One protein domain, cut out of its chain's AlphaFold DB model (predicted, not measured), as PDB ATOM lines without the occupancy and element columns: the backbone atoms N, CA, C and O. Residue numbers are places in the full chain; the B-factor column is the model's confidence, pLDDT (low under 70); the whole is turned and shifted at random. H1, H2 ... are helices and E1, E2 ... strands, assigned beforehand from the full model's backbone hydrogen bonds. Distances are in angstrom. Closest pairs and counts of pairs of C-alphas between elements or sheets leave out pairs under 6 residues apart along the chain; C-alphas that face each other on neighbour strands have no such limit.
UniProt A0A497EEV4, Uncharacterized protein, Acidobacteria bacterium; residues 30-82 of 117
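Overview. This is residues 30 to 82 of the 117 residues of an uncharacterized protein of Acidobacteria bacterium (UniProt A0A497EEV4). With little regular structure, this is a small three-strand sheet with one short helix, H1, over one face and a long unnamed loop, residues 60 to 78, leading back to the sheet. The 53 printed residues run E1, E2, H1, E3, in a mixed class with 20 residues in named elements; the antiparallel sheet has the order E2, E1, E3. It is compact, radius of gyration of the C-alphas 10.0 A, spanning 29 by 26 by 16 A.

Along the chain. Find C-alpha 30 at (10.019, -46.716, 37.234), where E1, residues 30 to 33, begins its 10.4 A. E2 is residues 41 to 44, 10.2 A. H1, residues 51 to 59, runs 12.2 A. E3, residues 79 to 81, 6.3 A, ends at (5.293, -48.693, 31.219).

Arrangement. Hairpin E1 and E2 has N 30 and O 43 within hydrogen-bond range, 2.8 A; E1 and E3 have N 33 and O 79, 2.9 A. H1 is on the sheet, over E1, at a height over the sheet of 8.4 A; its closest C-alphas to E3 are Leu 55 and Ser 80, 6.9 A. Every O i to N i+4 pair in H1 is within range. E2, H1 and E3 form a split strand-helix-strand unit, two strands of one sheet that are not neighbours, with a helix between them along the chain and E1 between them in the sheet; its crossover is right-handed.

Size, cuts and confidence. The C-alphas farthest apart, Thr 35 and Ala 47, are 28.8 A apart. The printed part has no cut; H1 to E3 is a long link, and no printed residue is under 70 in pLDDT.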
ATOM      1  N   CYS A  30      11.348 -46.320  37.676       90.81
ATOM      2  CA  CYS A  30      10.019 -46.716  37.234       90.81
ATOM      3  C   CYS A  30       9.453 -45.661  36.299       90.81
ATOM      4  O   CYS A  30       9.607 -44.462  36.542       90.81
ATOM      5  N   CYS A  31       8.736 -46.105  35.272       93.00
ATOM      6  CA  CYS A  31       8.068 -45.200  34.360       93.00
ATOM      7  C   CYS A  31       6.570 -45.442  34.323       93.00
ATOM      8  O   CYS A  31       6.095 -46.576  34.262       93.00
ATOM      9  N   PHE A  32       5.824 -44.346  34.365       93.94
ATOM     10  CA  PHE A  32       4.375 -44.350  34.415       93.94
ATOM     11  C   PHE A  32       3.804 -43.448  33.330       93.94
ATOM     12  O   PHE A  32       4.376 -42.411  32.993       93.94
ATOM     13  N   THR A  33       2.653 -43.835  32.796       95.00
ATOM     14  CA  THR A  33       1.888 -43.028  31.847       95.00
ATOM     15  C   THR A  33       0.474 -42.810  32.360       95.00
ATOM     16  O   THR A  33      -0.073 -43.648  33.082       95.00
ATOM     17  N   ASN A  34      -0.118 -41.684  31.983       93.44
ATOM     18  CA  ASN A  34      -1.519 -41.377  32.226       93.44
ATOM     19  C   ASN A  34      -2.013 -40.460  31.104       93.44
ATOM     20  O   ASN A  34      -1.354 -39.486  30.765       93.44
ATOM     21  N   THR A  35      -3.192 -40.732  30.542       93.19
ATOM     22  CA  THR A  35      -3.764 -39.934  29.435       93.19
ATOM     23  C   THR A  35      -4.070 -38.480  29.810       93.19
ATOM     24  O   THR A  35      -4.299 -37.634  28.941       93.19
ATOM     25  N   ARG A  36      -4.123 -38.182  31.109       91.81
ATOM     26  CA  ARG A  36      -4.304 -36.841  31.669       91.81
ATOM     27  C   ARG A  36      -2.981 -36.160  32.012       91.81
ATOM     28  O   ARG A  36      -2.996 -34.973  32.314       91.81
ATOM     29  N   PHE A  37      -1.864 -36.880  31.954       92.06
ATOM     30  CA  PHE A  37      -0.526 -36.370  32.223       92.06
ATOM     31  C   PHE A  37       0.250 -36.205  30.911       92.06
ATOM     32  O   PHE A  37       0.225 -37.070  30.039       92.06
ATOM     33  N   SER A  38       0.945 -35.081  30.756       90.00
ATOM     34  CA  SER A  38       1.707 -34.804  29.539       90.00
ATOM     35  C   SER A  38       3.044 -35.548  29.549       90.00
ATOM     36  O   SER A  38       4.010 -35.088  30.153       90.00
ATOM     37  N   GLY A  39       3.106 -36.672  28.833       88.75
ATOM     38  CA  GLY A  39       4.328 -37.450  28.610       88.75
ATOM     39  C   GLY A  39       4.512 -38.626  29.573       88.75
ATOM     40  O   GLY A  39       3.589 -39.034  30.275       88.75
ATOM     41  N   GLN A  40       5.719 -39.197  29.579       91.31
ATOM     42  CA  GLN A  40       6.098 -40.265  30.503       91.31
ATOM     43  C   GLN A  40       6.586 -39.657  31.821       91.31
ATOM     44  O   GLN A  40       7.440 -38.772  31.837       91.31
ATOM     45  N   CYS A  41       6.056 -40.153  32.934       92.12
ATOM     46  CA  CYS A  41       6.588 -39.872  34.253       92.12
ATOM     47  C   CYS A  41       7.704 -40.863  34.574       92.12
ATOM     48  O   CYS A  41       7.467 -42.064  34.566       92.12
ATOM     49  N   THR A  42       8.888 -40.359  34.910       92.06
ATOM     50  CA  THR A  42      10.029 -41.158  35.364       92.06
ATOM     51  C   THR A  42      10.241 -40.913  36.855       92.06
ATOM     52  O   THR A  42      10.342 -39.762  37.282       92.06
ATOM     53  N   VAL A  43      10.288 -41.980  37.651       90.81
ATOM     54  CA  VAL A  43      10.446 -41.930  39.108       90.81
ATOM     55  C   VAL A  43      11.624 -42.796  39.515       90.81
ATOM     56  O   VAL A  43      11.680 -43.973  39.175       90.81
ATOM     57  N   THR A  44      12.552 -42.219  40.265       88.94
ATOM     58  CA  THR A  44      13.641 -42.964  40.897       88.94
ATOM     59  C   THR A  44      13.157 -43.508  42.236       88.94
ATOM     60  O   THR A  44      12.652 -42.738  43.055       88.94
ATOM     61  N   LEU A  45      13.287 -44.818  42.449       86.12
ATOM     62  CA  LEU A  45      12.886 -45.469  43.695       86.12
ATOM     63  C   LEU A  45      13.852 -45.170  44.846       86.12
ATOM     64  O   LEU A  45      15.071 -45.134  44.657       86.12
ATOM     65  N   GLY A  46      13.294 -45.006  46.051       80.50
ATOM     66  CA  GLY A  46      14.044 -45.122  47.299       80.50
ATOM     67  C   GLY A  46      14.417 -46.576  47.616       80.50
ATOM     68  O   GLY A  46      13.910 -47.509  46.998       80.50
ATOM     69  N   ALA A  47      15.291 -46.778  48.606       75.06
ATOM     70  CA  ALA A  47      15.863 -48.090  48.940       75.06
ATOM     71  C   ALA A  47      14.829 -49.183  49.291       75.06
ATOM     72  O   ALA A  47      15.122 -50.365  49.141       75.06
ATOM     73  N   GLU A  48      13.634 -48.793  49.737       79.12
ATOM     74  CA  GLU A  48      12.569 -49.705  50.184       79.12
ATOM     75  C   GLU A  48      11.266 -49.539  49.381       79.12
ATOM     76  O   GLU A  48      10.242 -50.132  49.718       79.12
ATOM     77  N   GLU A  49      11.273 -48.731  48.317       84.00
ATOM     78  CA  GLU A  49      10.087 -48.486  47.490       84.00
ATOM     79  C   GLU A  49      10.109 -49.376  46.239       84.00
ATOM     80  O   GLU A  49      11.161 -49.668  45.670       84.00
ATOM     81  N   THR A  50       8.930 -49.796  45.775       89.88
ATOM     82  CA  THR A  50       8.786 -50.586  44.540       89.88
ATOM     83  C   THR A  50       7.927 -49.846  43.521       89.88
ATOM     84  O   THR A  50       7.063 -49.047  43.884       89.88
ATOM     85  N   CYS A  51       8.093 -50.146  42.226       90.44
ATOM     86  CA  CYS A  51       7.244 -49.551  41.188       90.44
ATOM     87  C   CYS A  51       5.754 -49.843  41.420       90.44
ATOM     88  O   CYS A  51       4.907 -49.021  41.080       90.44
ATOM     89  N   ALA A  52       5.437 -51.008  41.993       91.06
ATOM     90  CA  ALA A  52       4.071 -51.401  42.313       91.06
ATOM     91  C   ALA A  52       3.480 -50.544  43.441       91.06
ATOM     92  O   ALA A  52       2.333 -50.114  43.330       91.06
ATOM     93  N   ASP A  53       4.266 -50.247  44.480       91.44
ATOM     94  CA  ASP A  53       3.840 -49.378  45.582       91.44
ATOM     95  C   ASP A  53       3.520 -47.964  45.079       91.44
ATOM     96  O   ASP A  53       2.427 -47.443  45.306       91.44
ATOM     97  N   ILE A  54       4.406 -47.398  44.253       91.94
ATOM     98  CA  ILE A  54       4.201 -46.074  43.653       91.94
ATOM     99  C   ILE A  54       3.006 -46.066  42.698       91.94
ATOM    100  O   ILE A  54       2.209 -45.127  42.717       91.94
ATOM    101  N   LEU A  55       2.836 -47.109  41.879       93.06
ATOM    102  CA  LEU A  55       1.675 -47.230  40.996       93.06
ATOM    103  C   LEU A  55       0.366 -47.274  41.791       93.06
ATOM    104  O   LEU A  55      -0.620 -46.646  41.399       93.06
ATOM    105  N   SER A  56       0.363 -48.008  42.902       94.50
ATOM    106  CA  SER A  56      -0.774 -48.088  43.816       94.50
ATOM    107  C   SER A  56      -1.048 -46.724  44.454       94.50
ATOM    108  O   SER A  56      -2.183 -46.244  44.434       94.50
ATOM    109  N   TYR A  57      -0.001 -46.033  44.911       92.75
ATOM    110  CA  TYR A  57      -0.100 -44.685  45.463       92.75
ATOM    111  C   TYR A  57      -0.691 -43.687  44.451       92.75
ATOM    112  O   TYR A  57      -1.612 -42.945  44.792       92.75
ATOM    113  N   LEU A  58      -0.211 -43.687  43.200       93.19
ATOM    114  CA  LEU A  58      -0.691 -42.807  42.126       93.19
ATOM    115  C   LEU A  58      -2.157 -43.081  41.736       93.19
ATOM    116  O   LEU A  58      -2.865 -42.171  41.299       93.19
ATOM    117  N   ASN A  59      -2.626 -44.318  41.898       94.56
ATOM    118  CA  ASN A  59      -4.003 -44.718  41.600       94.56
ATOM    119  C   ASN A  59      -4.962 -44.633  42.799       94.56
ATOM    120  O   ASN A  59      -6.155 -44.883  42.636       94.56
ATOM    121  N   ASN A  60      -4.482 -44.250  43.981       93.75
ATOM    122  CA  ASN A  60      -5.311 -44.104  45.170       93.75
ATOM    123  C   ASN A  60      -5.765 -42.646  45.357       93.75
ATOM    124  O   ASN A  60      -4.955 -41.745  45.573       93.75
ATOM    125  N   GLN A  61      -7.082 -42.418  45.343       90.69
ATOM    126  CA  GLN A  61      -7.681 -41.086  45.512       90.69
ATOM    127  C   GLN A  61      -7.378 -40.444  46.875       90.69
ATOM    128  O   GLN A  61      -7.396 -39.222  46.988       90.69
ATOM    129  N   ASN A  62      -7.085 -41.255  47.895       91.38
ATOM    130  CA  ASN A  62      -6.834 -40.790  49.261       91.38
ATOM    131  C   ASN A  62      -5.342 -40.539  49.548       91.38
ATOM    132  O   ASN A  62      -4.984 -40.126  50.649       91.38
ATOM    133  N   SER A  63      -4.458 -40.801  48.581       87.88
ATOM    134  CA  SER A  63      -3.011 -40.676  48.755       87.88
ATOM    135  C   SER A  63      -2.530 -39.222  48.696       87.88
ATOM    136  O   SER A  63      -2.675 -38.532  47.675       87.88
ATOM    137  N   VAL A  64      -1.879 -38.785  49.779       84.94
ATOM    138  CA  VAL A  64      -1.282 -37.451  49.956       84.94
ATOM    139  C   VAL A  64       0.121 -37.546  50.571       84.94
ATOM    140  O   VAL A  64       0.447 -38.517  51.250       84.94
ATOM    141  N   GLY A  65       0.959 -36.529  50.350       81.25
ATOM    142  CA  GLY A  65       2.245 -36.367  51.050       81.25
ATOM    143  C   GLY A  65       3.502 -36.875  50.330       81.25
ATOM    144  O   GLY A  65       4.598 -36.478  50.713       81.25
ATOM    145  N   LYS A  66       3.385 -37.680  49.268       83.94
ATOM    146  CA  LYS A  66       4.518 -38.069  48.404       83.94
ATOM    147  C   LYS A  66       4.514 -37.321  47.069       83.94
ATOM    148  O   LYS A  66       3.461 -37.120  46.459       83.94
ATOM    149  N   ALA A  67       5.712 -36.946  46.625       86.00
ATOM    150  CA  ALA A  67       5.973 -36.166  45.421       86.00
ATOM    151  C   ALA A  67       6.468 -37.067  44.278       86.00
ATOM    152  O   ALA A  67       7.664 -37.308  44.141       86.00
ATOM    153  N   TYR A  68       5.552 -37.542  43.434       88.75
ATOM    154  CA  TYR A  68       5.887 -38.289  42.216       88.75
ATOM    155  C   TYR A  68       5.401 -37.533  40.976       88.75
ATOM    156  O   TYR A  68       4.465 -36.734  41.053       88.75
ATOM    157  N   CYS A  69       6.043 -37.773  39.829       89.25
ATOM    158  CA  CYS A  69       5.619 -37.226  38.534       89.25
ATOM    159  C   CYS A  69       5.435 -35.699  38.524       89.25
ATOM    160  O   CYS A  69       4.424 -35.195  38.036       89.25
ATOM    161  N   GLY A  70       6.380 -34.957  39.113       86.81
ATOM    162  CA  GLY A  70       6.299 -33.494  39.185       86.81
ATOM    163  C   GLY A  70       5.194 -32.980  40.113       86.81
ATOM    164  O   GLY A  70       4.636 -31.917  39.864       86.81
ATOM    165  N   ASN A  71       4.869 -33.730  41.173       87.75
ATOM    166  CA  ASN A  71       3.859 -33.357  42.168       87.75
ATOM    167  C   ASN A  71       2.433 -33.251  41.594       87.75
ATOM    168  O   ASN A  71       1.626 -32.426  42.021       87.75
ATOM    169  N   THR A  72       2.130 -34.102  40.613       87.12
ATOM    170  CA  THR A  72       0.830 -34.139  39.938       87.12
ATOM    171  C   THR A  72      -0.342 -34.342  40.907       87.12
ATOM    172  O   THR A  72      -0.282 -35.149  41.842       87.12
ATOM    173  N   ILE A  73      -1.447 -33.642  40.642       88.75
ATOM    174  CA  ILE A  73      -2.729 -33.814  41.346       88.75
ATOM    175  C   ILE A  73      -3.570 -34.963  40.774       88.75
ATOM    176  O   ILE A  73      -4.596 -35.322  41.343       88.75
ATOM    177  N   ILE A  74      -3.159 -35.536  39.639       90.12
ATOM    178  CA  ILE A  74      -3.916 -36.584  38.949       90.12
ATOM    179  C   ILE A  74      -3.854 -37.867  39.778       90.12
ATOM    180  O   ILE A  74      -2.768 -38.344  40.127       90.12
ATOM    181  N   ARG A  75      -5.023 -38.435  40.062       93.06
ATOM    182  CA  ARG A  75      -5.181 -39.721  40.737       93.06
ATOM    183  C   ARG A  75      -6.055 -40.638  39.892       93.06
ATOM    184  O   ARG A  75      -7.036 -40.187  39.300       93.06
ATOM    185  N   GLY A  76      -5.650 -41.901  39.807       91.12
ATOM    186  CA  GLY A  76      -6.305 -42.902  38.966       91.12
ATOM    187  C   GLY A  76      -5.901 -42.833  37.487       91.12
ATOM    188  O   GLY A  76      -5.515 -41.786  36.964       91.12
ATOM    189  N   GLY A  77      -5.987 -43.975  36.799       92.75
ATOM    190  CA  GLY A  77      -5.664 -44.101  35.372       92.75
ATOM    191  C   GLY A  77      -4.166 -44.135  35.052       92.75
ATOM    192  O   GLY A  77      -3.793 -43.995  33.886       92.75
ATOM    193  N   TRP A  78      -3.310 -44.302  36.063       95.25
ATOM    194  CA  TRP A  78      -1.877 -44.506  35.875       95.25
ATOM    195  C   TRP A  78      -1.583 -45.962  35.534       95.25
ATOM    196  O   TRP A  78      -2.135 -46.871  36.155       95.25
ATOM    197  N   ALA A  79      -0.666 -46.173  34.595       93.94
ATOM    198  CA  ALA A  79      -0.161 -47.490  34.228       93.94
ATOM    199  C   ALA A  79       1.369 -47.492  34.224       93.94
ATOM    200  O   ALA A  79       1.993 -46.519  33.792       93.94
ATOM    201  N   SER A  80       1.971 -48.589  34.687       91.19
ATOM    202  CA  SER A  80       3.408 -48.822  34.538       91.19
ATOM    203  C   SER A  80       3.738 -49.132  33.084       91.19
ATOM    204  O   SER A  80       3.101 -49.987  32.467       91.19
ATOM    205  N   VAL A  81       4.757 -48.468  32.560       90.75
ATOM    206  CA  VAL A  81       5.293 -48.693  31.219       90.75
ATOM    207  C   VAL A  81       6.790 -48.932  31.312       90.75
ATOM    208  O   VAL A  81       7.439 -48.555  32.289       90.75
ATOM    209  N   THR A  82       7.356 -49.546  30.280       87.75
ATOM    210  CA  THR A  82       8.808 -49.591  30.129       87.75
ATOM    211  C   THR A  82       9.338 -48.169  30.034       87.75
ATOM    212  O   THR A  82       8.826 -47.363  29.251       87.75
TER     213      THR A  82